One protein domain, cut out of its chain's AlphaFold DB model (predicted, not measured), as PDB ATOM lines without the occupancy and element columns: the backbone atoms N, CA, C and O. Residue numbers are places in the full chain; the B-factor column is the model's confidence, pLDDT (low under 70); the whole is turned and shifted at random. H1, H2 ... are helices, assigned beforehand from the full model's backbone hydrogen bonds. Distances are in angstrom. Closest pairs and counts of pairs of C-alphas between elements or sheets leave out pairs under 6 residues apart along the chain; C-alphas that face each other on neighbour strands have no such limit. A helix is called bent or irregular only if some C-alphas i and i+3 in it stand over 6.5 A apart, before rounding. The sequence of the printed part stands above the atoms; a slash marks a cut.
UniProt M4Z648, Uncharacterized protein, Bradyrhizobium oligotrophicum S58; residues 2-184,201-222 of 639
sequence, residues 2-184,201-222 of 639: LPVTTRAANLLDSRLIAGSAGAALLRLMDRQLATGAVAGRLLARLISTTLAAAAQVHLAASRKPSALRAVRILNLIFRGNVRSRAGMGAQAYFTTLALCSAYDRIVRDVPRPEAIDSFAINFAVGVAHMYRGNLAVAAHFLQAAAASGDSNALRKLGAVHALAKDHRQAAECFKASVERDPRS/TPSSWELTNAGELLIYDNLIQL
ATOM      1  N   LEU A   2     208.325 216.892 173.594       44.88
ATOM      2  CA  LEU A   2     207.638 217.745 174.588       44.88
ATOM      3  C   LEU A   2     208.530 218.740 175.378       44.88
ATOM      4  O   LEU A   2     208.124 219.889 175.557       44.88
ATOM      5  N   PRO A   3     209.745 218.375 175.839       52.56
ATOM      6  CA  PRO A   3     210.596 219.306 176.593       52.56
ATOM      7  C   PRO A   3     211.078 220.498 175.752       52.56
ATOM      8  O   PRO A   3     211.186 221.617 176.251       52.56
ATOM      9  N   VAL A   4     211.327 220.270 174.459       58.12
ATOM     10  CA  VAL A   4     211.773 221.300 173.509       58.12
ATOM     11  C   VAL A   4     210.617 222.238 173.167       58.12
ATOM     12  O   VAL A   4     210.775 223.457 173.249       58.12
ATOM     13  N   THR A   5     209.432 221.689 172.876       55.81
ATOM     14  CA  THR A   5     208.228 222.491 172.602       55.81
ATOM     15  C   THR A   5     207.792 223.299 173.826       55.81
ATOM     16  O   THR A   5     207.406 224.457 173.691       55.81
ATOM     17  N   THR A   6     207.952 222.753 175.034       60.75
ATOM     18  CA  THR A   6     207.667 223.454 176.299       60.75
ATOM     19  C   THR A   6     208.616 224.633 176.543       60.75
ATOM     20  O   THR A   6     208.169 225.714 176.932       60.75
ATOM     21  N   ARG A   7     209.924 224.474 176.283       64.06
ATOM     22  CA  ARG A   7     210.896 225.580 176.387       64.06
ATOM     23  C   ARG A   7     210.612 226.682 175.366       64.06
ATOM     24  O   ARG A   7     210.624 227.856 175.729       64.06
ATOM     25  N   ALA A   8     210.298 226.307 174.126       59.47
ATOM     26  CA  ALA A   8     209.892 227.257 173.093       59.47
ATOM     27  C   ALA A   8     208.612 228.013 173.493       59.47
ATOM     28  O   ALA A   8     208.572 229.238 173.405       59.47
ATOM     29  N   ALA A   9     207.603 227.311 174.021       61.38
ATOM     30  CA  ALA A   9     206.375 227.912 174.538       61.38
ATOM     31  C   ALA A   9     206.642 228.936 175.659       61.38
ATOM     32  O   ALA A   9     206.092 230.032 175.621       61.38
ATOM     33  N   ASN A  10     207.517 228.630 176.624       68.75
ATOM     34  CA  ASN A  10     207.893 229.572 177.691       68.75
ATOM     35  C   ASN A  10     208.547 230.855 177.139       68.75
ATOM     36  O   ASN A  10     208.269 231.965 177.604       68.75
ATOM     37  N   LEU A  11     209.413 230.714 176.132       67.75
ATOM     38  CA  LEU A  11     210.058 231.851 175.479       67.75
ATOM     39  C   LEU A  11     209.032 232.737 174.752       67.75
ATOM     40  O   LEU A  11     209.106 233.961 174.836       67.75
ATOM     41  N   LEU A  12     208.053 232.126 174.081       67.31
ATOM     42  CA  LEU A  12     206.963 232.835 173.407       67.31
ATOM     43  C   LEU A  12     206.044 233.558 174.403       67.31
ATOM     44  O   LEU A  12     205.709 234.723 174.180       67.31
ATOM     45  N   ASP A  13     205.692 232.912 175.520       67.81
ATOM     46  CA  ASP A  13     204.867 233.518 176.570       67.81
ATOM     47  C   ASP A  13     205.521 234.816 177.094       67.81
ATOM     48  O   ASP A  13     204.871 235.862 177.145       67.81
ATOM     49  N   SER A  14     206.825 234.776 177.401       68.62
ATOM     50  CA  SER A  14     207.569 235.931 177.938       68.62
ATOM     51  C   SER A  14     207.805 237.061 176.928       68.62
ATOM     52  O   SER A  14     207.834 238.226 177.321       68.62
ATOM     53  N   ARG A  15     207.960 236.747 175.634       66.00
ATOM     54  CA  ARG A  15     208.350 237.733 174.608       66.00
ATOM     55  C   ARG A  15     207.202 238.280 173.762       66.00
ATOM     56  O   ARG A  15     207.369 239.339 173.167       66.00
ATOM     57  N   LEU A  16     206.071 237.579 173.669       62.69
ATOM     58  CA  LEU A  16     204.988 237.931 172.736       62.69
ATOM     59  C   LEU A  16     203.600 238.000 173.380       62.69
ATOM     60  O   LEU A  16     202.759 238.764 172.911       62.69
ATOM     61  N   ILE A  17     203.340 237.205 174.423       61.44
ATOM     62  CA  ILE A  17     201.976 236.999 174.946       61.44
ATOM     63  C   ILE A  17     201.758 237.710 176.292       61.44
ATOM     64  O   ILE A  17     200.625 238.083 176.608       61.44
ATOM     65  N   ALA A  18     202.815 237.950 177.077       67.44
ATOM     66  CA  ALA A  18     202.742 238.712 178.324       67.44
ATOM     67  C   ALA A  18     202.189 240.139 178.111       67.44
ATOM     68  O   ALA A  18     202.426 240.769 177.078       67.44
ATOM     69  N   GLY A  19     201.465 240.666 179.108       57.12
ATOM     70  CA  GLY A  19     200.655 241.889 178.977       57.12
ATOM     71  C   GLY A  19     201.415 243.135 178.500       57.12
ATOM     72  O   GLY A  19     200.888 243.896 177.689       57.12
ATOM     73  N   SER A  20     202.667 243.325 178.925       60.91
ATOM     74  CA  SER A  20     203.511 244.444 178.478       60.91
ATOM     75  C   SER A  20     203.998 244.283 177.030       60.91
ATOM     76  O   SER A  20     203.966 245.246 176.261       60.91
ATOM     77  N   ALA A  21     204.381 243.065 176.633       61.25
ATOM     78  CA  ALA A  21     204.853 242.740 175.286       61.25
ATOM     79  C   ALA A  21     203.721 242.790 174.246       61.25
ATOM     80  O   ALA A  21     203.874 243.407 173.192       61.25
ATOM     81  N   GLY A  22     202.549 242.232 174.568       60.41
ATOM     82  CA  GLY A  22     201.369 242.290 173.700       60.41
ATOM     83  C   GLY A  22     200.885 243.725 173.455       60.41
ATOM     84  O   GLY A  22     200.561 244.089 172.325       60.41
ATOM     85  N   ALA A  23     200.911 244.580 174.485       64.00
ATOM     86  CA  ALA A  23     200.572 245.998 174.354       64.00
ATOM     87  C   ALA A  23     201.600 246.788 173.520       64.00
ATOM     88  O   ALA A  23     201.241 247.740 172.825       64.00
ATOM     89  N   ALA A  24     202.885 246.426 173.582       65.06
ATOM     90  CA  ALA A  24     203.913 247.011 172.721       65.06
ATOM     91  C   ALA A  24     203.724 246.593 171.253       65.06
ATOM     92  O   ALA A  24     203.770 247.445 170.367       65.06
ATOM     93  N   LEU A  25     203.427 245.314 171.006       65.94
ATOM     94  CA  LEU A  25     203.155 244.769 169.673       65.94
ATOM     95  C   LEU A  25     201.934 245.435 169.015       65.94
ATOM     96  O   LEU A  25     202.004 245.833 167.855       65.94
ATOM     97  N   LEU A  26     200.840 245.607 169.769       65.06
ATOM     98  CA  LEU A  26     199.634 246.310 169.312       65.06
ATOM     99  C   LEU A  26     199.946 247.755 168.900       65.06
ATOM    100  O   LEU A  26     199.596 248.165 167.797       65.06
ATOM    101  N   ARG A  27     200.664 248.503 169.749       66.12
ATOM    102  CA  ARG A  27     201.055 249.898 169.474       66.12
ATOM    103  C   ARG A  27     201.996 250.027 168.275       66.12
ATOM    104  O   ARG A  27     201.890 250.988 167.518       66.12
ATOM    105  N   LEU A  28     202.916 249.078 168.095       67.81
ATOM    106  CA  LEU A  28     203.809 249.036 166.936       67.81
ATOM    107  C   LEU A  28     203.027 248.781 165.641       67.81
ATOM    108  O   LEU A  28     203.277 249.444 164.635       67.81
ATOM    109  N   MET A  29     202.080 247.841 165.668       68.69
ATOM    110  CA  MET A  29     201.268 247.505 164.499       68.69
ATOM    111  C   MET A  29     200.329 248.632 164.091       68.69
ATOM    112  O   MET A  29     200.258 248.934 162.905       68.69
ATOM    113  N   ASP A  30     199.680 249.283 165.053       65.06
ATOM    114  CA  ASP A  30     198.797 250.423 164.794       65.06
ATOM    115  C   ASP A  30     199.553 251.555 164.069       65.06
ATOM    116  O   ASP A  30     199.126 252.045 163.026       65.06
ATOM    117  N   ARG A  31     200.779 251.862 164.525       61.62
ATOM    118  CA  ARG A  31     201.663 252.848 163.877       61.62
ATOM    119  C   ARG A  31     202.114 252.447 162.470       61.62
ATOM    120  O   ARG A  31     202.255 253.315 161.620       61.62
ATOM    121  N   GLN A  32     202.395 251.169 162.221       65.69
ATOM    122  CA  GLN A  32     202.962 250.696 160.946       65.69
ATOM    123  C   GLN A  32     201.900 250.375 159.886       65.69
ATOM    124  O   GLN A  32     202.160 250.505 158.693       65.69
ATOM    125  N   LEU A  33     200.698 249.964 160.295       62.12
ATOM    126  CA  LEU A  33     199.571 249.785 159.378       62.12
ATOM    127  C   LEU A  33     199.016 251.139 158.915       62.12
ATOM    128  O   LEU A  33     198.602 251.248 157.763       62.12
ATOM    129  N   ALA A  34     199.095 252.177 159.757       59.16
ATOM    130  CA  ALA A  34     198.709 253.543 159.401       59.16
ATOM    131  C   ALA A  34     199.586 254.176 158.299       59.16
ATOM    132  O   ALA A  34     199.112 255.047 157.575       59.16
ATOM    133  N   THR A  35     200.846 253.749 158.136       59.97
ATOM    134  CA  THR A  35     201.784 254.344 157.162       59.97
ATOM    135  C   THR A  35     201.746 253.695 155.775       59.97
ATOM    136  O   THR A  35     202.345 254.226 154.844       59.97
ATOM    137  N   GLY A  36     201.077 252.544 155.605       57.78
ATOM    138  CA  GLY A  36     200.857 251.898 154.298       57.78
ATOM    139  C   GLY A  36     202.111 251.399 153.554       57.78
ATOM    140  O   GLY A  36     202.007 250.923 152.421       57.78
ATOM    141  N   ALA A  37     203.298 251.477 154.162       70.62
ATOM    142  CA  ALA A  37     204.571 251.163 153.515       70.62
ATOM    143  C   ALA A  37     204.767 249.652 153.253       70.62
ATOM    144  O   ALA A  37     204.261 248.791 153.977       70.62
ATOM    145  N   VAL A  38     205.578 249.303 152.244       70.50
ATOM    146  CA  VAL A  38     205.960 247.907 151.920       70.50
ATOM    147  C   VAL A  38     206.554 247.183 153.137       70.50
ATOM    148  O   VAL A  38     206.208 246.029 153.396       70.50
ATOM    149  N   ALA A  39     207.371 247.884 153.928       70.50
ATOM    150  CA  ALA A  39     207.928 247.378 155.181       70.50
ATOM    151  C   ALA A  39     206.839 247.025 156.213       70.50
ATOM    152  O   ALA A  39     206.915 245.975 156.850       70.50
ATOM    153  N   GLY A  40     205.777 247.834 156.315       70.25
ATOM    154  CA  GLY A  40     204.630 247.570 157.186       70.25
ATOM    155  C   GLY A  40     203.873 246.298 156.794       70.25
ATOM    156  O   GLY A  40     203.500 245.508 157.660       70.25
ATOM    157  N   ARG A  41     203.722 246.025 155.488       73.56
ATOM    158  CA  ARG A  41     203.096 244.784 154.985       73.56
ATOM    159  C   ARG A  41     203.935 243.533 155.264       73.56
ATOM    160  O   ARG A  41     203.375 242.494 155.617       73.56
ATOM    161  N   LEU A  42     205.260 243.616 155.125       78.56
ATOM    162  CA  LEU A  42     206.174 242.519 155.471       78.56
ATOM    163  C   LEU A  42     206.160 242.238 156.978       78.56
ATOM    164  O   LEU A  42     206.032 241.083 157.386       78.56
ATOM    165  N   LEU A  43     206.199 243.291 157.797       77.25
ATOM    166  CA  LEU A  43     206.112 243.187 159.250       77.25
ATOM    167  C   LEU A  43     204.767 242.595 159.702       77.25
ATOM    168  O   LEU A  43     204.742 241.706 160.549       77.25
ATOM    169  N   ALA A  44     203.657 243.025 159.099       76.19
ATOM    170  CA  ALA A  44     202.328 242.471 159.351       76.19
ATOM    171  C   ALA A  44     202.260 240.966 159.040       76.19
ATOM    172  O   ALA A  44     201.746 240.188 159.847       76.19
ATOM    173  N   ARG A  45     202.825 240.531 157.903       80.50
ATOM    174  CA  ARG A  45     202.919 239.101 157.560       80.50
ATOM    175  C   ARG A  45     203.749 238.331 158.584       80.50
ATOM    176  O   ARG A  45     203.271 237.310 159.065       80.50
ATOM    177  N   LEU A  46     204.927 238.838 158.953       83.75
ATOM    178  CA  LEU A  46     205.801 238.217 159.952       83.75
ATOM    179  C   LEU A  46     205.115 238.075 161.318       83.75
ATOM    180  O   LEU A  46     205.189 237.022 161.946       83.75
ATOM    181  N   ILE A  47     204.420 239.115 161.784       81.31
ATOM    182  CA  ILE A  47     203.707 239.079 163.068       81.31
ATOM    183  C   ILE A  47     202.540 238.089 163.010       81.31
ATOM    184  O   ILE A  47     202.371 237.289 163.932       81.31
ATOM    185  N   SER A  48     201.760 238.088 161.925       83.38
ATOM    186  CA  SER A  48     200.661 237.135 161.752       83.38
ATOM    187  C   SER A  48     201.159 235.687 161.739       83.38
ATOM    188  O   SER A  48     200.551 234.842 162.396       83.38
ATOM    189  N   THR A  49     202.241 235.383 161.015       85.69
ATOM    190  CA  THR A  49     202.807 234.024 160.973       85.69
ATOM    191  C   THR A  49     203.417 233.629 162.310       85.69
ATOM    192  O   THR A  49     203.223 232.499 162.747       85.69
ATOM    193  N   THR A  50     204.068 234.560 163.007       85.25
ATOM    194  CA  THR A  50     204.643 234.320 164.338       85.25
ATOM    195  C   THR A  50     203.563 233.988 165.363       85.25
ATOM    196  O   THR A  50     203.703 233.021 166.106       85.25
ATOM    197  N   LEU A  51     202.458 234.741 165.394       85.50
ATOM    198  CA  LEU A  51     201.340 234.465 166.302       85.50
ATOM    199  C   LEU A  51     200.641 233.140 165.972       85.50
ATOM    200  O   LEU A  51     200.289 232.393 166.885       85.50
ATOM    201  N   ALA A  52     200.474 232.824 164.683       87.81
ATOM    202  CA  ALA A  52     199.932 231.540 164.247       87.81
ATOM    203  C   ALA A  52     200.842 230.372 164.666       87.81
ATOM    204  O   ALA A  52     200.368 229.411 165.270       87.81
ATOM    205  N   ALA A  53     202.152 230.480 164.425       87.62
ATOM    206  CA  ALA A  53     203.135 229.483 164.840       87.62
ATOM    207  C   ALA A  53     203.180 229.337 166.367       87.62
ATOM    208  O   ALA A  53     203.206 228.218 166.876       87.62
ATOM    209  N   ALA A  54     203.107 230.445 167.110       86.81
ATOM    210  CA  ALA A  54     203.065 230.419 168.567       86.81
ATOM    211  C   ALA A  54     201.845 229.648 169.088       86.81
ATOM    212  O   ALA A  54     201.976 228.827 169.995       86.81
ATOM    213  N   ALA A  55     200.670 229.853 168.484       88.25
ATOM    214  CA  ALA A  55     199.478 229.085 168.824       88.25
ATOM    215  C   ALA A  55     199.686 227.577 168.607       88.25
ATOM    216  O   ALA A  55     199.365 226.790 169.496       88.25
ATOM    217  N   GLN A  56     200.287 227.178 167.480       88.56
ATOM    218  CA  GLN A  56     200.583 225.770 167.187       88.56
ATOM    219  C   GLN A  56     201.609 225.169 168.159       88.56
ATOM    220  O   GLN A  56     201.405 224.061 168.650       88.56
ATOM    221  N   VAL A  57     202.664 225.908 168.518       85.06
ATOM    222  CA  VAL A  57     203.652 225.468 169.522       85.06
ATOM    223  C   VAL A  57     202.994 225.265 170.889       85.06
ATOM    224  O   VAL A  57     203.262 224.268 171.558       85.06
ATOM    225  N   HIS A  58     202.097 226.166 171.301       82.88
ATOM    226  CA  HIS A  58     201.355 226.005 172.551       82.88
ATOM    227  C   HIS A  58     200.392 224.817 172.518       82.88
ATOM    228  O   HIS A  58     200.309 224.101 173.512       82.88
ATOM    229  N   LEU A  59     199.696 224.581 171.403       81.31
ATOM    230  CA  LEU A  59     198.847 223.398 171.229       81.31
ATOM    231  C   LEU A  59     199.664 222.104 171.305       81.31
ATOM    232  O   LEU A  59     199.285 221.202 172.045       81.31
ATOM    233  N   ALA A  60     200.815 222.046 170.629       79.19
ATOM    234  CA  ALA A  60     201.738 220.909 170.681       79.19
ATOM    235  C   ALA A  60     202.347 220.684 172.080       79.19
ATOM    236  O   ALA A  60     202.822 219.593 172.387       79.19
ATOM    237  N   ALA A  61     202.342 221.711 172.932       71.88
ATOM    238  CA  ALA A  61     202.716 221.632 174.343       71.88
ATOM    239  C   ALA A  61     201.503 221.466 175.284       71.88
ATOM    240  O   ALA A  61     201.646 221.645 176.492       71.88
ATOM    241  N   SER A  62     200.304 221.187 174.757       72.38
ATOM    242  CA  SER A  62     199.047 221.042 175.513       72.38
ATOM    243  C   SER A  62     198.636 222.273 176.342       72.38
ATOM    244  O   SER A  62     197.846 222.177 177.279       72.38
ATOM    245  N   ARG A  63     199.107 223.473 175.975       76.31
ATOM    246  CA  ARG A  63     198.825 224.754 176.653       76.31
ATOM    247  C   ARG A  63     197.682 225.519 175.990       76.31
ATOM    248  O   ARG A  63     197.868 226.629 175.479       76.31
ATOM    249  N   LYS A  64     196.474 224.947 176.028       82.44
ATOM    250  CA  LYS A  64     195.262 225.539 175.419       82.44
ATOM    251  C   LYS A  64     195.037 227.019 175.804       82.44
ATOM    252  O   LYS A  64     194.764 227.815 174.905       82.44
ATOM    253  N   PRO A  65     195.203 227.460 177.073       81.50
ATOM    254  CA  PRO A  65     195.014 228.870 177.429       81.50
ATOM    255  C   PRO A  65     195.988 229.828 176.726       81.50
ATOM    256  O   PRO A  65     195.570 230.893 176.267       81.50
ATOM    257  N   SER A  66     197.270 229.463 176.597       81.75
ATOM    258  CA  SER A  66     198.253 230.282 175.869       81.75
ATOM    259  C   SER A  66     197.991 230.285 174.365       81.75
ATOM    260  O   SER A  66     198.023 231.355 173.759       81.75
ATOM    261  N   ALA A  67     197.621 229.141 173.776       87.19
ATOM    262  CA  ALA A  67     197.222 229.080 172.370       87.19
ATOM    263  C   ALA A  67     196.031 230.012 172.073       87.19
ATOM    264  O   ALA A  67     196.075 230.807 171.133       87.19
ATOM    265  N   LEU A  68     195.005 229.995 172.935       88.75
ATOM    266  CA  LEU A  68     193.857 230.900 172.842       88.75
ATOM    267  C   LEU A  68     194.256 232.375 172.981       88.75
ATOM    268  O   LEU A  68     193.702 233.221 172.279       88.75
ATOM    269  N   ARG A  69     195.207 232.709 173.864       87.38
ATOM    270  CA  ARG A  69     195.730 234.082 173.982       87.38
ATOM    271  C   ARG A  69     196.429 234.530 172.699       87.38
ATOM    272  O   ARG A  69     196.129 235.622 172.220       87.38
ATOM    273  N   ALA A  70     197.276 233.686 172.110       88.19
ATOM    274  CA  ALA A  70     197.978 233.998 170.865       88.19
ATOM    275  C   ALA A  70     197.002 234.325 169.720       88.19
ATOM    276  O   ALA A  70     197.117 235.377 169.087       88.19
ATOM    277  N   VAL A  71     195.976 233.492 169.502       92.12
ATOM    278  CA  VAL A  71     194.995 233.746 168.430       92.12
ATOM    279  C   VAL A  71     194.016 234.880 168.746       92.12
ATOM    280  O   VAL A  71     193.504 235.518 167.828       92.12
ATOM    281  N   ARG A  72     193.789 235.210 170.026       89.75
ATOM    282  CA  ARG A  72     193.068 236.438 170.408       89.75
ATOM    283  C   ARG A  72     193.851 237.685 170.014       89.75
ATOM    284  O   ARG A  72     193.255 238.587 169.436       89.75
ATOM    285  N   ILE A  73     195.160 237.721 170.275       86.19
ATOM    286  CA  ILE A  73     196.033 238.824 169.841       86.19
ATOM    287  C   ILE A  73     196.040 238.910 168.309       86.19
ATOM    288  O   ILE A  73     195.853 239.995 167.762       86.19
ATOM    289  N   LEU A  74     196.147 237.769 167.615       88.12
ATOM    290  CA  LEU A  74     196.062 237.706 166.151       88.12
ATOM    291  C   LEU A  74     194.758 238.325 165.635       88.12
ATOM    292  O   LEU A  74     194.799 239.165 164.743       88.12
ATOM    293  N   ASN A  75     193.609 237.969 166.214       90.56
ATOM    294  CA  ASN A  75     192.314 238.528 165.821       90.56
ATOM    295  C   ASN A  75     192.153 240.015 166.189       90.56
ATOM    296  O   ASN A  75     191.420 240.737 165.518       90.56
ATOM    297  N   LEU A  76     192.810 240.497 167.248       86.88
ATOM    298  CA  LEU A  76     192.804 241.923 167.589       86.88
ATOM    299  C   LEU A  76     193.574 242.748 166.551       86.88
ATOM    300  O   LEU A  76     193.065 243.779 166.123       86.88
ATOM    301  N   ILE A  77     194.747 242.274 166.123       82.81
ATOM    302  CA  ILE A  77     195.611 242.976 165.160       82.81
ATOM    303  C   ILE A  77     195.092 242.813 163.721       82.81
ATOM    304  O   ILE A  77     195.007 243.779 162.972       82.81
ATOM    305  N   PHE A  78     194.706 241.596 163.329       85.19
ATOM    306  CA  PHE A  78     194.349 241.234 161.951       85.19
ATOM    307  C   PHE A  78     192.865 240.889 161.800       85.19
ATOM    308  O   PHE A  78     192.494 239.964 161.071       85.19
ATOM    309  N   ARG A  79     191.992 241.644 162.480       86.31
ATOM    310  CA  ARG A  79     190.537 241.410 162.491       86.31
ATOM    311  C   ARG A  79     189.934 241.317 161.089       86.31
ATOM    312  O   ARG A  79     189.038 240.506 160.874       86.31
ATOM    313  N   GLY A  80     190.414 242.133 160.146       85.25
ATOM    314  CA  GLY A  80     189.961 242.117 158.750       85.25
ATOM    315  C   GLY A  80     190.157 240.754 158.083       85.25
ATOM    316  O   GLY A  80     189.211 240.226 157.511       85.25
ATOM    317  N   ASN A  81     191.332 240.139 158.258       83.88
ATOM    318  CA  ASN A  81     191.649 238.819 157.700       83.88
ATOM    319  C   ASN A  81     190.780 237.719 158.320       83.88
ATOM    320  O   ASN A  81     190.275 236.842 157.626       83.88
ATOM    321  N   VAL A  82     190.579 237.768 159.641       90.00
ATOM    322  CA  VAL A  82     189.710 236.801 160.329       90.00
ATOM    323  C   VAL A  82     188.257 236.958 159.872       90.00
ATOM    324  O   VAL A  82     187.574 235.956 159.671       90.00
ATOM    325  N   ARG A  83     187.784 238.196 159.671       90.94
ATOM    326  CA  ARG A  83     186.435 238.496 159.161       90.94
ATOM    327  C   ARG A  83     186.232 238.065 157.713       90.94
ATOM    328  O   ARG A  83     185.164 237.553 157.417       90.94
ATOM    329  N   SER A  84     187.237 238.214 156.852       91.06
ATOM    330  CA  SER A  84     187.160 237.784 155.450       91.06
ATOM    331  C   SER A  84     187.294 236.272 155.254       91.06
ATOM    332  O   SER A  84     187.205 235.806 154.125       91.06
ATOM    333  N   ARG A  85     187.540 235.504 156.330       93.56
ATOM    334  CA  ARG A  85     187.755 234.042 156.300       93.56
ATOM    335  C   ARG A  85     188.896 233.606 155.378       93.56
ATOM    336  O   ARG A  85     188.956 232.449 154.977       93.56
ATOM    337  N   ALA A  86     189.818 234.511 155.062       87.56
ATOM    338  CA  ALA A  86     190.829 234.278 154.045       87.56
ATOM    339  C   ALA A  86     192.246 234.270 154.628       87.56
ATOM    340  O   ALA A  86     192.605 235.043 155.523       87.56
ATOM    341  N   GLY A  87     193.082 233.401 154.060       86.75
ATOM    342  CA  GLY A  87     194.505 233.310 154.366       86.75
ATOM    343  C   GLY A  87     194.849 232.582 155.670       86.75
ATOM    344  O   GLY A  87     193.998 232.197 156.474       86.75
ATOM    345  N   MET A  88     196.155 232.405 155.883       85.88
ATOM    346  CA  MET A  88     196.699 231.577 156.968       85.88
ATOM    347  C   MET A  88     196.328 232.072 158.372       85.88
ATOM    348  O   MET A  88     196.146 231.264 159.277       85.88
ATOM    349  N   GLY A  89     196.191 233.388 158.574       86.88
ATOM    350  CA  GLY A  89     195.818 233.951 159.875       86.88
ATOM    351  C   GLY A  89     194.403 233.552 160.308       86.88
ATOM    352  O   GLY A  89     194.199 233.171 161.460       86.88
ATOM    353  N   ALA A  90     193.442 233.577 159.378       92.31
ATOM    354  CA  ALA A  90     192.076 233.126 159.633       92.31
ATOM    355  C   ALA A  90     192.031 231.612 159.881       92.31
ATOM    356  O   ALA A  90     191.426 231.174 160.859       92.31
ATOM    357  N   GLN A  91     192.736 230.828 159.059       94.19
ATOM    358  CA  GLN A  91     192.845 229.378 159.246       94.19
ATOM    359  C   GLN A  91     193.397 229.040 160.633       94.19
ATOM    360  O   GLN A  91     192.750 228.310 161.375       94.19
ATOM    361  N   ALA A  92     194.531 229.632 161.026       92.50
ATOM    362  CA  ALA A  92     195.136 229.413 162.338       92.50
ATOM    363  C   ALA A  92     194.210 229.824 163.493       92.50
ATOM    364  O   ALA A  92     194.174 229.142 164.517       92.50
ATOM    365  N   TYR A  93     193.448 230.913 163.344       95.56
ATOM    366  CA  TYR A  93     192.463 231.340 164.338       95.56
ATOM    367  C   TYR A  93     191.361 230.290 164.527       95.56
ATOM    368  O   TYR A  93     191.173 229.802 165.643       95.56
ATOM    369  N   PHE A  94     190.664 229.902 163.455       96.81
ATOM    370  CA  PHE A  94     189.536 228.968 163.543       96.81
ATOM    371  C   PHE A  94     189.968 227.557 163.954       96.81
ATOM    372  O   PHE A  94     189.330 226.964 164.826       96.81
ATOM    373  N   THR A  95     191.076 227.037 163.416       95.00
ATOM    374  CA  THR A  95     191.586 225.712 163.802       95.00
ATOM    375  C   THR A  95     192.025 225.683 165.264       95.00
ATOM    376  O   THR A  95     191.673 224.755 165.988       95.00
ATOM    377  N   THR A  96     192.704 226.729 165.750       94.19
ATOM    378  CA  THR A  96     193.098 226.822 167.166       94.19
ATOM    379  C   THR A  96     191.883 226.896 168.083       94.19
ATOM    380  O   THR A  96     191.874 226.249 169.131       94.19
ATOM    381  N   LEU A  97     190.850 227.661 167.712       94.50
ATOM    382  CA  LEU A  97     189.610 227.697 168.484       94.50
ATOM    383  C   LEU A  97     188.948 226.314 168.535       94.50
ATOM    384  O   LEU A  97     188.528 225.902 169.616       94.50
ATOM    385  N   ALA A  98     188.893 225.588 167.414       93.31
ATOM    386  CA  ALA A  98     188.277 224.264 167.350       93.31
ATOM    387  C   ALA A  98     189.045 223.229 168.187       93.31
ATOM    388  O   ALA A  98     188.434 222.516 168.982       93.31
ATOM    389  N   LEU A  99     190.381 223.205 168.093       89.31
ATOM    390  CA  LEU A  99     191.258 222.325 168.885       89.31
ATOM    391  C   LEU A  99     191.237 222.657 170.390       89.31
ATOM    392  O   LEU A  99     191.447 221.790 171.238       89.31
ATOM    393  N   CYS A 100     190.950 223.913 170.738       86.44
ATOM    394  CA  CYS A 100     190.731 224.347 172.117       86.44
ATOM    395  C   CYS A 100     189.269 224.205 172.587       86.44
ATOM    396  O   CYS A 100     188.946 224.686 173.678       86.44
ATOM    397  N   SER A 101     188.384 223.609 171.778       88.06
ATOM    398  CA  SER A 101     186.946 223.459 172.056       88.06
ATOM    399  C   SER A 101     186.234 224.786 172.364       88.06
ATOM    400  O   SER A 101     185.265 224.845 173.121       88.06
ATOM    401  N   ALA A 102     186.705 225.892 171.784       89.88
ATOM    402  CA  ALA A 102     186.124 227.226 171.925       89.88
ATOM    403  C   ALA A 102     184.963 227.447 170.932       89.88
ATOM    404  O   ALA A 102     184.891 228.477 170.256       89.88
ATOM    405  N   TYR A 103     184.052 226.475 170.838       93.12
ATOM    406  CA  TYR A 103     183.005 226.426 169.814       93.12
ATOM    407  C   TYR A 103     182.035 227.615 169.883       93.12
ATOM    408  O   TYR A 103     181.703 228.177 168.844       93.12
ATOM    409  N   ASP A 104     181.685 228.105 171.079       92.50
ATOM    410  CA  ASP A 104     180.834 229.303 171.241       92.50
ATOM    411  C   ASP A 104     181.432 230.559 170.608       92.50
ATOM    412  O   ASP A 104     180.727 231.506 170.259       92.50
ATOM    413  N   ARG A 105     182.763 230.629 170.513       93.88
ATOM    414  CA  ARG A 105     183.424 231.748 169.844       93.88
ATOM    415  C   ARG A 105     183.293 231.619 168.330       93.88
ATOM    416  O   ARG A 105     182.976 232.613 167.692       93.88
ATOM    417  N   ILE A 106     183.487 230.415 167.797       96.88
ATOM    418  CA  ILE A 106     183.365 230.125 166.364       96.88
ATOM    419  C   ILE A 106     181.931 230.384 165.886       96.88
ATOM    420  O   ILE A 106     181.747 231.155 164.953       96.88
ATOM    421  N   VAL A 107     180.929 229.840 166.585       97.44
ATOM    422  CA  VAL A 107     179.501 230.020 166.256       97.44
ATOM    423  C   VAL A 107     179.081 231.492 166.313       97.44
ATOM    424  O   VAL A 107     178.254 231.931 165.523       97.44
ATOM    425  N   ARG A 108     179.659 232.297 167.216       96.06
ATOM    426  CA  ARG A 108     179.412 233.750 167.234       96.06
ATOM    427  C   ARG A 108     180.079 234.487 166.078       96.06
ATOM    428  O   ARG A 108     179.535 235.481 165.613       96.06
ATOM    429  N   ASP A 109     181.264 234.048 165.662       95.56
ATOM    430  CA  ASP A 109     181.994 234.679 164.564       95.56
ATOM    431  C   ASP A 109     181.392 234.314 163.196       95.56
ATOM    432  O   ASP A 109     181.446 235.148 162.293       95.56
ATOM    433  N   VAL A 110     180.801 233.120 163.054       97.12
ATOM    434  CA  VAL A 110     180.119 232.623 161.846       97.12
ATOM    435  C   VAL A 110     178.759 232.026 162.243       97.12
ATOM    436  O   VAL A 110     178.656 230.823 162.431       97.12
ATOM    437  N   PRO A 111     177.699 232.828 162.445       97.00
ATOM    438  CA  PRO A 111     176.426 232.320 162.974       97.00
ATOM    439  C   PRO A 111     175.512 231.674 161.926       97.00
ATOM    440  O   PRO A 111     174.525 231.035 162.292       97.00
ATOM    441  N   ARG A 112     175.783 231.887 160.635       97.06
ATOM    442  CA  ARG A 112     174.929 231.485 159.509       97.06
ATOM    443  C   ARG A 112     175.785 230.882 158.388       97.06
ATOM    444  O   ARG A 112     176.975 231.192 158.335       97.06
ATOM    445  N   PRO A 113     175.193 230.069 157.498       96.94
ATOM    446  CA  PRO A 113     175.872 229.575 156.305       96.94
ATOM    447  C   PRO A 113     176.463 230.711 155.460       96.94
ATOM    448  O   PRO A 113     175.781 231.695 155.174       96.94
ATOM    449  N   GLU A 114     177.719 230.557 155.051       95.44
ATOM    450  CA  GLU A 114     178.402 231.407 154.071       95.44
ATOM    451  C   GLU A 114     179.334 230.536 153.212       95.44
ATOM    452  O   GLU A 114     179.672 229.414 153.600       95.44
ATOM    453  N   ALA A 115     179.706 231.006 152.020       95.38
ATOM    454  CA  ALA A 115     180.686 230.319 151.184       95.38
ATOM    455  C   ALA A 115     182.102 230.648 151.678       95.38
ATOM    456  O   ALA A 115     182.440 231.819 151.859       95.38
ATOM    457  N   ILE A 116     182.919 229.621 151.916       95.50
ATOM    458  CA  ILE A 116     184.300 229.768 152.385       95.50
ATOM    459  C   ILE A 116     185.189 228.824 151.576       95.50
ATOM    460  O   ILE A 116     185.006 227.611 151.623       95.50
ATOM    461  N   ASP A 117     186.216 229.356 150.916       92.50
ATOM    462  CA  ASP A 117     187.120 228.580 150.047       92.50
ATOM    463  C   ASP A 117     188.208 227.805 150.820       92.50
ATOM    464  O   ASP A 117     189.251 227.433 150.285       92.50
ATOM    465  N   SER A 118     188.015 227.580 152.122       95.38
ATOM    466  CA  SER A 118     189.005 226.944 152.989       95.38
ATOM    467  C   SER A 118     188.432 225.716 153.677       95.38
ATOM    468  O   SER A 118     187.605 225.831 154.580       95.38
ATOM    469  N   PHE A 119     188.974 224.546 153.326       96.19
ATOM    470  CA  PHE A 119     188.695 223.280 154.008       96.19
ATOM    471  C   PHE A 119     188.808 223.406 155.534       96.19
ATOM    472  O   PHE A 119     187.870 223.085 156.254       96.19
ATOM    473  N   ALA A 120     189.932 223.935 156.034       95.56
ATOM    474  CA  ALA A 120     190.204 224.013 157.469       95.56
ATOM    475  C   ALA A 120     189.180 224.874 158.230       95.56
ATOM    476  O   ALA A 120     188.810 224.540 159.356       95.56
ATOM    477  N   ILE A 121     188.716 225.972 157.623       97.06
ATOM    478  CA  ILE A 121     187.712 226.849 158.236       97.06
ATOM    479  C   ILE A 121     186.332 226.195 158.164       97.06
ATOM    480  O   ILE A 121     185.670 226.126 159.195       97.06
ATOM    481  N   ASN A 122     185.933 225.654 157.008       98.25
ATOM    482  CA  ASN A 122     184.680 224.902 156.863       98.25
ATOM    483  C   ASN A 122     184.591 223.764 157.887       98.25
ATOM    484  O   ASN A 122     183.619 223.665 158.632       98.25
ATOM    485  N   PHE A 123     185.645 222.959 158.008       98.12
ATOM    486  CA  PHE A 123     185.706 221.871 158.975       98.12
ATOM    487  C   PHE A 123     185.593 222.385 160.420       98.12
ATOM    488  O   PHE A 123     184.760 221.905 161.186       98.12
ATOM    489  N   ALA A 124     186.376 223.403 160.799       97.69
ATOM    490  CA  ALA A 124     186.350 223.968 162.150       97.69
ATOM    491  C   ALA A 124     184.987 224.585 162.520       97.69
ATOM    492  O   ALA A 124     184.496 224.374 163.631       97.69
ATOM    493  N   VAL A 125     184.376 225.335 161.600       98.31
ATOM    494  CA  VAL A 125     183.065 225.975 161.781       98.31
ATOM    495  C   VAL A 125     181.957 224.929 161.841       98.31
ATOM    496  O   VAL A 125     181.145 224.949 162.768       98.31
ATOM    497  N   GLY A 126     181.965 223.963 160.926       98.31
ATOM    498  CA  GLY A 126     180.990 222.881 160.899       98.31
ATOM    499  C   GLY A 126     181.026 222.016 162.161       98.31
ATOM    500  O   GLY A 126     179.989 221.802 162.789       98.31
ATOM    501  N   VAL A 127     182.219 221.620 162.622       97.69
ATOM    502  CA  VAL A 127     182.395 220.908 163.902       97.69
ATOM    503  C   VAL A 127     181.891 221.742 165.085       97.69
ATOM    504  O   VAL A 127     181.236 221.206 165.979       97.69
ATOM    505  N   ALA A 128     182.148 223.054 165.099       97.56
ATOM    506  CA  ALA A 128     181.667 223.929 166.166       97.56
ATOM    507  C   ALA A 128     180.134 224.000 166.219       97.56
ATOM    508  O   ALA A 128     179.558 223.901 167.303       97.56
ATOM    509  N   HIS A 129     179.474 224.130 165.067       98.25
ATOM    510  CA  HIS A 129     178.014 224.115 164.986       98.25
ATOM    511  C   HIS A 129     177.418 222.759 165.359       98.25
ATOM    512  O   HIS A 129     176.416 222.730 166.074       98.25
ATOM    513  N   MET A 130     178.051 221.651 164.956       97.62
ATOM    514  CA  MET A 130     177.647 220.296 165.345       97.62
ATOM    515  C   MET A 130     177.630 220.167 166.873       97.62
ATOM    516  O   MET A 130     176.600 219.849 167.462       97.62
ATOM    517  N   TYR A 131     178.731 220.536 167.540       95.50
ATOM    518  CA  TYR A 131     178.815 220.536 169.006       95.50
ATOM    519  C   TYR A 131     177.970 221.618 169.687       95.50
ATOM    520  O   TYR A 131     177.993 221.708 170.914       95.50
ATOM    521  N   ARG A 132     177.237 222.455 168.953       94.62
ATOM    522  CA  ARG A 132     176.260 223.406 169.505       94.62
ATOM    523  C   ARG A 132     174.826 223.106 169.080       94.62
ATOM    524  O   ARG A 132     173.937 223.869 169.424       94.62
ATOM    525  N   GLY A 133     174.597 221.978 168.408       94.69
ATOM    526  CA  GLY A 133     173.264 221.548 167.991       94.69
ATOM    527  C   GLY A 133     172.702 222.317 166.792       94.69
ATOM    528  O   GLY A 133     171.552 222.104 166.422       94.69
ATOM    529  N   ASN A 134     173.496 223.167 166.133       97.25
ATOM    530  CA  ASN A 134     173.077 223.902 164.935       97.25
ATOM    531  C   ASN A 134     173.247 223.011 163.693       97.25
ATOM    532  O   ASN A 134     174.037 223.325 162.802       97.25
ATOM    533  N   LEU A 135     172.547 221.873 163.657       97.62
ATOM    534  CA  LEU A 135     172.842 220.762 162.743       97.62
ATOM    535  C   LEU A 135     172.750 221.145 161.259       97.62
ATOM    536  O   LEU A 135     173.631 220.778 160.492       97.62
ATOM    537  N   ALA A 136     171.765 221.953 160.856       97.75
ATOM    538  CA  ALA A 136     171.645 222.408 159.465       97.75
ATOM    539  C   ALA A 136     172.838 223.280 159.022       97.75
ATOM    540  O   ALA A 136     173.364 223.126 157.922       97.75
ATOM    541  N   VAL A 137     173.308 224.171 159.903       98.44
ATOM    542  CA  VAL A 137     174.485 225.013 159.632       98.44
ATOM    543  C   VAL A 137     175.759 224.167 159.643       98.44
ATOM    544  O   VAL A 137     176.636 224.357 158.806       98.44
ATOM    545  N   ALA A 138     175.846 223.200 160.560       98.44
ATOM    546  CA  ALA A 138     176.947 222.247 160.609       98.44
ATOM    547  C   ALA A 138     177.059 221.444 159.307       98.44
ATOM    548  O   ALA A 138     178.157 221.337 158.764       98.44
ATOM    549  N   ALA A 139     175.931 220.937 158.797       98.44
ATOM    550  CA  ALA A 139     175.856 220.180 157.553       98.44
ATOM    551  C   ALA A 139     176.359 220.999 156.358       98.44
ATOM    552  O   ALA A 139     177.208 220.504 155.628       98.44
ATOM    553  N   HIS A 140     175.942 222.265 156.209       98.44
ATOM    554  CA  HIS A 140     176.426 223.155 155.136       98.44
ATOM    555  C   HIS A 140     177.960 223.221 155.080       98.44
ATOM    556  O   HIS A 140     178.574 222.964 154.044       98.44
ATOM    557  N   PHE A 141     178.594 223.529 156.213       98.56
ATOM    558  CA  PHE A 141     180.048 223.677 156.265       98.56
ATOM    559  C   PHE A 141     180.781 222.332 156.151       98.56
ATOM    560  O   PHE A 141     181.816 222.249 155.491       98.56
ATOM    561  N   LEU A 142     180.258 221.264 156.758       98.44
ATOM    562  CA  LEU A 142     180.879 219.940 156.670       98.44
ATOM    563  C   LEU A 142     180.707 219.300 155.295       98.44
ATOM    564  O   LEU A 142     181.616 218.603 154.864       98.44
ATOM    565  N   GLN A 143     179.627 219.589 154.572       98.25
ATOM    566  CA  GLN A 143     179.457 219.176 153.181       98.25
ATOM    567  C   GLN A 143     180.485 219.864 152.276       98.25
ATOM    568  O   GLN A 143     181.136 219.197 151.473       98.25
ATOM    569  N   ALA A 144     180.715 221.169 152.464       97.75
ATOM    570  CA  ALA A 144     181.776 221.889 151.759       97.75
ATOM    571  C   ALA A 144     183.176 221.330 152.079       97.75
ATOM    572  O   ALA A 144     184.014 221.211 151.187       97.75
ATOM    573  N   ALA A 145     183.437 220.949 153.335       97.25
ATOM    574  CA  ALA A 145     184.694 220.303 153.714       97.25
ATOM    575  C   ALA A 145     184.826 218.881 153.133       97.25
ATOM    576  O   ALA A 145     185.897 218.516 152.659       97.25
ATOM    577  N   ALA A 146     183.749 218.094 153.144       96.94
ATOM    578  CA  ALA A 146     183.721 216.709 152.681       96.94
ATOM    579  C   ALA A 146     183.775 216.571 151.152       96.94
ATOM    580  O   ALA A 146     184.097 215.493 150.657       96.94
ATOM    581  N   ALA A 147     183.534 217.649 150.399       95.38
ATOM    582  CA  ALA A 147     183.649 217.667 148.940       95.38
ATOM    583  C   ALA A 147     185.053 217.279 148.427       95.38
ATOM    584  O   ALA A 147     185.186 216.821 147.296       95.38
ATOM    585  N   SER A 148     186.098 217.413 149.255       92.06
ATOM    586  CA  SER A 148     187.452 216.933 148.941       92.06
ATOM    587  C   SER A 148     187.604 215.407 149.010       92.06
ATOM    588  O   SER A 148     188.631 214.877 148.591       92.06
ATOM    589  N   GLY A 149     186.618 214.698 149.568       93.06
ATOM    590  CA  GLY A 149     186.709 213.280 149.903       93.06
ATOM    591  C   GLY A 149     187.513 212.990 151.176       93.06
ATOM    592  O   GLY A 149     187.857 211.834 151.410       93.06
ATOM    593  N   ASP A 150     187.833 214.005 151.989       95.69
ATOM    594  CA  ASP A 150     188.532 213.812 153.264       95.69
ATOM    595  C   ASP A 150     187.714 212.926 154.220       95.69
ATOM    596  O   ASP A 150     186.553 213.215 154.531       95.69
ATOM    597  N   SER A 151     188.339 211.850 154.710       94.75
ATOM    598  CA  SER A 151     187.668 210.852 155.549       94.75
ATOM    599  C   SER A 151     187.135 211.456 156.854       94.75
ATOM    600  O   SER A 151     186.005 211.169 157.249       94.75
ATOM    601  N   ASN A 152     187.875 212.368 157.493       94.25
ATOM    602  CA  ASN A 152     187.433 212.998 158.739       94.25
ATOM    603  C   ASN A 152     186.259 213.957 158.514       94.25
ATOM    604  O   ASN A 152     185.355 214.028 159.349       94.25
ATOM    605  N   ALA A 153     186.248 214.699 157.406       97.19
ATOM    606  CA  ALA A 153     185.128 215.560 157.040       97.19
ATOM    607  C   ALA A 153     183.858 214.746 156.765       97.19
ATOM    608  O   ALA A 153     182.808 215.072 157.325       97.19
ATOM    609  N   LEU A 154     183.965 213.647 156.010       98.12
ATOM    610  CA  LEU A 154     182.868 212.694 155.788       98.12
ATOM    611  C   LEU A 154     182.362 212.105 157.112       98.12
ATOM    612  O   LEU A 154     181.160 212.093 157.375       98.12
ATOM    613  N   ARG A 155     183.280 211.706 157.999       96.94
ATOM    614  CA  ARG A 155     182.969 211.211 159.345       96.94
ATOM    615  C   ARG A 155     182.185 212.234 160.168       96.94
ATOM    616  O   ARG A 155     181.184 211.898 160.791       96.94
ATOM    617  N   LYS A 156     182.612 213.499 160.179       97.75
ATOM    618  CA  LYS A 156     181.913 214.560 160.920       97.75
ATOM    619  C   LYS A 156     180.569 214.920 160.291       97.75
ATOM    620  O   LYS A 156     179.632 215.183 161.038       97.75
ATOM    621  N   LEU A 157     180.442 214.877 158.966       98.56
ATOM    622  CA  LEU A 157     179.152 215.045 158.294       98.56
ATOM    623  C   LEU A 157     178.180 213.916 158.671       98.56
ATOM    624  O   LEU A 157     177.056 214.191 159.084       98.56
ATOM    625  N   GLY A 158     178.634 212.660 158.654       98.31
ATOM    626  CA  GLY A 158     177.833 211.522 159.117       98.31
ATOM    627  C   GLY A 158     177.395 211.663 160.578       98.31
ATOM    628  O   GLY A 158     176.244 211.391 160.912       98.31
ATOM    629  N   ALA A 159     178.267 212.186 161.447       98.00
ATOM    630  CA  ALA A 159     177.929 212.481 162.839       98.00
ATOM    631  C   ALA A 159     176.834 213.564 162.978       98.00
ATOM    632  O   ALA A 159     175.991 213.463 163.868       98.00
ATOM    633  N   VAL A 160     176.797 214.567 162.088       98.38
ATOM    634  CA  VAL A 160     175.692 215.544 162.029       98.38
ATOM    635  C   VAL A 160     174.375 214.857 161.668       98.38
ATOM    636  O   VAL A 160     173.372 215.101 162.338       98.38
ATOM    637  N   HIS A 161     174.376 213.981 160.659       98.44
ATOM    638  CA  HIS A 161     173.180 213.229 160.267       98.44
ATOM    639  C   HIS A 161     172.705 212.279 161.375       98.44
ATOM    640  O   HIS A 161     171.512 212.232 161.662       98.44
ATOM    641  N   ALA A 162     173.627 211.611 162.077       97.44
ATOM    642  CA  ALA A 162     173.303 210.766 163.226       97.44
ATOM    643  C   ALA A 162     172.642 211.571 164.359       97.44
ATOM    644  O   ALA A 162     171.597 211.176 164.873       97.44
ATOM    645  N   LEU A 163     173.178 212.752 164.698       95.81
ATOM    646  CA  LEU A 163     172.552 213.663 165.669       95.81
ATOM    647  C   LEU A 163     171.181 214.178 165.205       95.81
ATOM    648  O   LEU A 163     170.304 214.418 166.033       95.81
ATOM    649  N   ALA A 164     170.987 214.330 163.893       96.12
ATOM    650  CA  ALA A 164     169.706 214.687 163.286       96.12
ATOM    651  C   ALA A 164     168.731 213.498 163.178       96.12
ATOM    652  O   ALA A 164     167.615 213.682 162.698       96.12
ATOM    653  N   LYS A 165     169.133 212.300 163.635       95.88
ATOM    654  CA  LYS A 165     168.398 211.031 163.515       95.88
ATOM    655  C   LYS A 165     168.154 210.575 162.069       95.88
ATOM    656  O   LYS A 165     167.303 209.724 161.823       95.88
ATOM    657  N   ASP A 166     168.925 211.090 161.114       97.19
ATOM    658  CA  ASP A 166     168.948 210.605 159.734       97.19
ATOM    659  C   ASP A 166     170.029 209.527 159.588       97.19
ATOM    660  O   ASP A 166     171.141 209.758 159.108       97.19
ATOM    661  N   HIS A 167     169.708 208.330 160.078       96.94
ATOM    662  CA  HIS A 167     170.651 207.209 160.115       96.94
ATOM    663  C   HIS A 167     171.042 206.722 158.717       96.94
ATOM    664  O   HIS A 167     172.136 206.190 158.544       96.94
ATOM    665  N   ARG A 168     170.196 206.957 157.706       97.88
ATOM    666  CA  ARG A 168     170.497 206.607 156.319       97.88
ATOM    667  C   ARG A 168     171.629 207.472 155.775       97.88
ATOM    668  O   ARG A 168     172.648 206.932 155.351       97.88
ATOM    669  N   GLN A 169     171.490 208.799 155.836       98.12
ATOM    670  CA  GLN A 169     172.551 209.693 155.363       98.12
ATOM    671  C   GLN A 169     173.817 209.588 156.231       98.12
ATOM    672  O   GLN A 169     174.933 209.699 155.719       98.12
ATOM    673  N   ALA A 170     173.669 209.304 157.533       98.44
ATOM    674  CA  ALA A 170     174.804 209.000 158.403       98.44
ATOM    675  C   ALA A 170     175.592 207.777 157.907       98.44
ATOM    676  O   ALA A 170     176.806 207.871 157.718       98.44
ATOM    677  N   ALA A 171     174.907 206.659 157.642       98.38
ATOM    678  CA  ALA A 171     175.525 205.429 157.154       98.38
ATOM    679  C   ALA A 171     176.214 205.617 155.792       98.38
ATOM    680  O   ALA A 171     177.329 205.129 155.607       98.38
ATOM    681  N   GLU A 172     175.603 206.364 154.868       98.31
ATOM    682  CA  GLU A 172     176.201 206.699 153.566       98.31
ATOM    683  C   GLU A 172     177.520 207.479 153.738       98.31
ATOM    684  O   GLU A 172     178.544 207.111 153.156       98.31
ATOM    685  N   CYS A 173     177.543 208.494 154.611       98.44
ATOM    686  CA  CYS A 173     178.756 209.261 154.914       98.44
ATOM    687  C   CYS A 173     179.847 208.404 155.570       98.44
ATOM    688  O   CYS A 173     181.027 208.517 155.229       98.44
ATOM    689  N   PHE A 174     179.473 207.549 156.526       98.38
ATOM    690  CA  PHE A 174     180.421 206.677 157.215       98.38
ATOM    691  C   PHE A 174     181.013 205.622 156.286       98.38
ATOM    692  O   PHE A 174     182.219 205.384 156.343       98.38
ATOM    693  N   LYS A 175     180.208 205.047 155.389       98.19
ATOM    694  CA  LYS A 175     180.696 204.133 154.359       98.19
ATOM    695  C   LYS A 175     181.709 204.823 153.441       98.19
ATOM    696  O   LYS A 175     182.814 204.315 153.281       98.19
ATOM    697  N   ALA A 176     181.384 206.014 152.934       97.88
ATOM    698  CA  ALA A 176     182.300 206.792 152.097       97.88
ATOM    699  C   ALA A 176     183.611 207.156 152.825       97.88
ATOM    700  O   ALA A 176     184.674 207.199 152.211       97.88
ATOM    701  N   SER A 177     183.557 207.399 154.138       97.44
ATOM    702  CA  SER A 177     184.744 207.616 154.979       97.44
ATOM    703  C   SER A 177     185.622 206.356 155.065       97.44
ATOM    704  O   SER A 177     186.836 206.446 154.868       97.44
ATOM    705  N   VAL A 178     185.026 205.176 155.271       97.12
ATOM    706  CA  VAL A 178     185.753 203.893 155.345       97.12
ATOM    707  C   VAL A 178     186.336 203.469 154.000       97.12
ATOM    708  O   VAL A 178     187.430 202.922 153.961       97.12
ATOM    709  N   GLU A 179     185.687 203.780 152.879       96.31
ATOM    710  CA  GLU A 179     186.255 203.534 151.543       96.31
ATOM    711  C   GLU A 179     187.588 204.279 151.319       96.31
ATOM    712  O   GLU A 179     188.412 203.855 150.509       96.31
ATOM    713  N   ARG A 180     187.826 205.380 152.049       95.00
ATOM    714  CA  ARG A 180     189.081 206.154 152.010       95.00
ATOM    715  C   ARG A 180     190.112 205.681 153.022       95.00
ATOM    716  O   ARG A 180     191.306 205.753 152.746       95.00
ATOM    717  N   ASP A 181     189.653 205.229 154.180       93.19
ATOM    718  CA  ASP A 181     190.488 204.689 155.246       93.19
ATOM    719  C   ASP A 181     189.813 203.448 155.849       93.19
ATOM    720  O   ASP A 181     189.078 203.566 156.834       93.19
ATOM    721  N   PRO A 182     190.039 202.250 155.274       94.50
ATOM    722  CA  PRO A 182     189.351 201.031 155.697       94.50
ATOM    723  C   PRO A 182     189.529 200.708 157.180       94.50
ATOM    724  O   PRO A 182     188.622 200.181 157.816       94.50
ATOM    725  N   ARG A 183     190.679 201.069 157.760       92.31
ATOM    726  CA  ARG A 183     191.009 200.805 159.169       92.31
ATOM    727  C   ARG A 183     190.211 201.669 160.140       92.31
ATOM    728  O   ARG A 183     190.051 201.292 161.298       92.31
ATOM    729  N   SER A 184     189.647 202.782 159.673       90.50
ATOM    730  CA  SER A 184     188.781 203.651 160.481       90.50
ATOM    731  C   SER A 184     187.449 203.005 160.892       90.50
ATOM    732  O   SER A 184     186.737 203.563 161.727       90.50
ATOM    733  N   THR A 201     193.100 194.994 161.535       89.88
ATOM    734  CA  THR A 201     192.728 194.388 160.252       89.88
ATOM    735  C   THR A 201     191.218 194.163 160.228       89.88
ATOM    736  O   THR A 201     190.749 193.193 160.816       89.88
ATOM    737  N   PRO A 202     190.449 195.041 159.561       93.31
ATOM    738  CA  PRO A 202     189.003 194.898 159.485       93.31
ATOM    739  C   PRO A 202     188.570 193.605 158.799       93.31
ATOM    740  O   PRO A 202     189.124 193.220 157.764       93.31
ATOM    741  N   SER A 203     187.510 192.993 159.316       93.69
ATOM    742  CA  SER A 203     186.847 191.882 158.639       93.69
ATOM    743  C   SER A 203     186.082 192.351 157.392       93.69
ATOM    744  O   SER A 203     185.652 193.504 157.278       93.69
ATOM    745  N   SER A 204     185.838 191.437 156.448       94.81
ATOM    746  CA  SER A 204     184.986 191.722 155.282       94.81
ATOM    747  C   SER A 204     183.558 192.107 155.687       94.81
ATOM    748  O   SER A 204     182.938 192.955 155.039       94.81
ATOM    749  N   TRP A 205     183.051 191.525 156.779       95.69
ATOM    750  CA  TRP A 205     181.749 191.856 157.351       95.69
ATOM    751  C   TRP A 205     181.699 193.305 157.842       95.69
ATOM    752  O   TRP A 205     180.757 194.021 157.503       95.69
ATOM    753  N   GLU A 206     182.720 193.771 158.562       95.75
ATOM    754  CA  GLU A 206     182.783 195.165 159.008       95.75
ATOM    755  C   GLU A 206     182.844 196.140 157.842       95.75
ATOM    756  O   GLU A 206     182.092 197.106 157.828       95.75
ATOM    757  N   LEU A 207     183.702 195.888 156.850       97.06
ATOM    758  CA  LEU A 207     183.833 196.778 155.693       97.06
ATOM    759  C   LEU A 207     182.523 196.871 154.904       97.06
ATOM    760  O   LEU A 207     182.125 197.956 154.481       97.06
ATOM    761  N   THR A 208     181.821 195.745 154.754       97.12
ATOM    762  CA  THR A 208     180.529 195.690 154.057       97.12
ATOM    763  C   THR A 208     179.446 196.471 154.804       97.12
ATOM    764  O   THR A 208     178.650 197.171 154.177       97.12
ATOM    765  N   ASN A 209     179.437 196.389 156.139       97.38
ATOM    766  CA  ASN A 209     178.395 196.964 156.999       97.38
ATOM    767  C   ASN A 209     178.841 198.245 157.724       97.38
ATOM    768  O   ASN A 209     178.165 198.715 158.641       97.38
ATOM    769  N   ALA A 210     179.963 198.835 157.303       97.00
ATOM    770  CA  ALA A 210     180.631 199.931 157.995       97.00
ATOM    771  C   ALA A 210     179.686 201.095 158.309       97.00
ATOM    772  O   ALA A 210     179.715 201.634 159.411       97.00
ATOM    773  N   GLY A 211     178.819 201.450 157.356       97.25
ATOM    774  CA  GLY A 211     177.866 202.545 157.502       97.25
ATOM    775  C   GLY A 211     177.015 202.443 158.771       97.25
ATOM    776  O   GLY A 211     177.006 203.372 159.574       97.25
ATOM    777  N   GLU A 212     176.338 201.311 158.976       96.94
ATOM    778  CA  GLU A 212     175.430 201.110 160.115       96.94
ATOM    779  C   GLU A 212     176.173 200.886 161.433       96.94
ATOM    780  O   GLU A 212     175.778 201.429 162.470       96.94
ATOM    781  N   LEU A 213     177.274 200.127 161.391       97.38
ATOM    782  CA  LEU A 213     178.104 199.836 162.564       97.38
ATOM    783  C   LEU A 213     178.657 201.121 163.185       97.38
ATOM    784  O   LEU A 213     178.645 201.305 164.402       97.38
ATOM    785  N   LEU A 214     179.084 202.046 162.331       97.50
ATOM    786  CA  LEU A 214     179.735 203.273 162.750       97.50
ATOM    787  C   LEU A 214     178.783 204.317 163.346       97.50
ATOM    788  O   LEU A 214     179.260 205.272 163.964       97.50
ATOM    789  N   ILE A 215     177.463 204.158 163.212       98.19
ATOM    790  CA  ILE A 215     176.495 205.035 163.889       98.19
ATOM    791  C   ILE A 215     176.686 204.933 165.405       98.19
ATOM    792  O   ILE A 215     176.828 205.964 166.067       98.19
ATOM    793  N   TYR A 216     176.774 203.708 165.936       97.06
ATOM    794  CA  TYR A 216     177.037 203.458 167.354       97.06
ATOM    795  C   TYR A 216     178.330 204.151 167.803       97.06
ATOM    796  O   TYR A 216     178.311 204.981 168.711       97.06
ATOM    797  N   ASP A 217     179.435 203.881 167.103       95.31
ATOM    798  CA  ASP A 217     180.766 204.387 167.458       95.31
ATOM    799  C   ASP A 217     180.811 205.921 167.523       95.31
ATOM    800  O   ASP A 217     181.351 206.504 168.465       95.31
ATOM    801  N   ASN A 218     180.214 206.606 166.540       96.31
ATOM    802  CA  ASN A 218     180.209 208.068 166.534       96.31
ATOM    803  C   ASN A 218     179.314 208.656 167.620       96.31
ATOM    804  O   ASN A 218     179.659 209.704 168.160       96.31
ATOM    805  N   LEU A 219     178.183 208.024 167.942       96.75
ATOM    806  CA  LEU A 219     177.306 208.489 169.018       96.75
ATOM    807  C   LEU A 219     177.991 208.358 170.384       96.75
ATOM    808  O   LEU A 219     177.948 209.307 171.171       96.75
ATOM    809  N   ILE A 220     178.706 207.253 170.628       95.31
ATOM    810  CA  ILE A 220     179.558 207.095 171.817       95.31
ATOM    811  C   ILE A 220     180.625 208.193 171.851       95.31
ATOM    812  O   ILE A 220     180.729 208.934 172.832       95.31
ATOM    813  N   GLN A 221     181.371 208.369 170.757       93.44
ATOM    814  CA  GLN A 221     182.423 209.379 170.682       93.44
ATOM    815  C   GLN A 221     181.882 210.805 170.885       93.44
ATOM    816  O   GLN A 221     182.554 211.648 171.488       93.44
ATOM    817  N   LEU A 222     180.688 211.120 170.378       94.81
ATOM    818  CA  LEU A 222     180.013 212.395 170.620       94.81
ATOM    819  C   LEU A 222     179.652 212.558 172.101       94.81
ATOM    820  O   LEU A 222     179.941 213.616 172.663       94.81
TER     821      LEU A 222
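What this domain is: This is residues 2 to 184 and 201 to 222 of the 639 residues of an uncharacterized protein of Bradyrhizobium oligotrophicum S58 (UniProt M4Z648). This is an elongated, curving row of helices, stacked roughly in chain order as hairpins that fold back and forth, with H6 and H8 in its middle. At one end H1 and H2 meet at a corner beside the long H3 and H4; at the other end the kinked H12 packs on H11 and H10. The printed part has 205 residues with twelve named helices, H1 to H12 in order, and no named strand; the class is all helix. It is only just compact, close to loose, with a radius of gyration of the C-alphas of 19.8 A, and it spans 62 by 39 by 27 A.

Where its parts are: Begin with the longest helix, H3, residues 38 to 60: find C-alpha 38 at (205.960, 247.907, 151.920), from where it runs 33.1 A to C-alpha 60 at (201.738, 220.909, 170.681). Before it come H1, residues 2 to 17, 20.1 A long, and H2, residues 19 to 33, 21.2 A long. H1 is neither bent nor irregular, but only just: C-alphas 14 and 17 are 6.4 A apart. After H3, look for H4 at residues 64 to 77, the short H5 at 79 to 83, H6 at 87 to 99, H7 at 103 to 109, H8 at 119 to 130 and H9 at 135 to 146. Then follow H10, residues 151 to 163, and H11, residues 167 to 180, 20.2 A long. H12, residues 204 to 222, is 26.2 A long and ends at C-alpha 222 at (180.013, 212.395, 170.620); it is irregular, with C-alphas 208 and 211 8.1 A apart, and has a kink of 76 degrees near residue 211.

How they stand to each other: H3 and H4 form a helical hairpin at a shallow tilt of 16 degrees; look at the C-alphas of Ala 55 and Ala 67, their closest, 4.2 A apart. H3, with residues 54 to 60 alone, touches H1 at a steep tilt of 43 degrees, closest at the C-alphas of Ala 9 and His 58, 5.7 A. H1 and H2 touch only at the corner, where the C-alphas of Leu 16 and Gly 22 are 5.7 A apart. From H3, go on to H6, the hub, which touches five helices; the C-alphas of Ala 52 and Ala 92 are the closest of H3 and H6, 5.6 A apart. H5 touches H6, closest at the C-alphas of Val 82 and Ala 90, 4.4 A. H7 touches H8, residues 125 to 129 alone, at a steep tilt of 66 degrees, with the C-alphas of Tyr 103 and Ala 128 closest at 4.6 A. H6 and H8 touch and run the same way at a shallow tilt of 33 degrees, only just short of steep; their closest C-alphas, of Ala 98 and Ala 124, are 5.6 A apart. Further on, H8 and H9 form a hairpin, closest at the C-alphas of Gly 126 and Ala 138, 4.1 A. H9 and H10 form another, closest at the C-alphas of Ala 146 and Ala 153, 4.7 A. H10 and H11 form a third at a shallow tilt of 12 degrees, closest at the C-alphas of Gly 158 and Ala 170, 4.0 A. H12, with residues 207 to 215 alone, touches H11 at a steep tilt of 64 degrees; the C-alphas of Ala 171 and Gly 211 are closest, 3.7 A apart. H1, H2, H3, H4, H6, H8, H9 and H10 make a bundle, a group of helices set side by side. Every O i to N i+4 pair is within hydrogen-bond range in H1 to H10, against 9 of 10 in H11 and 10 of 15 in H12.

The domain as a whole: The two C-alphas farthest apart are those of Thr 35 and Trp 205, 65.6 A. Residues 34 to 39 stand free. Residues 185 to 200 are not printed, and C-alphas 184 and 201 are 10.1 A apart across this cut, which falls in the link from H11 to H12. Of the links that are printed whole, that from H7 to H8 is short and the others are tight. The mean pLDDT of the printed part is 87.1; look for values under 70 at residues 2 to 36.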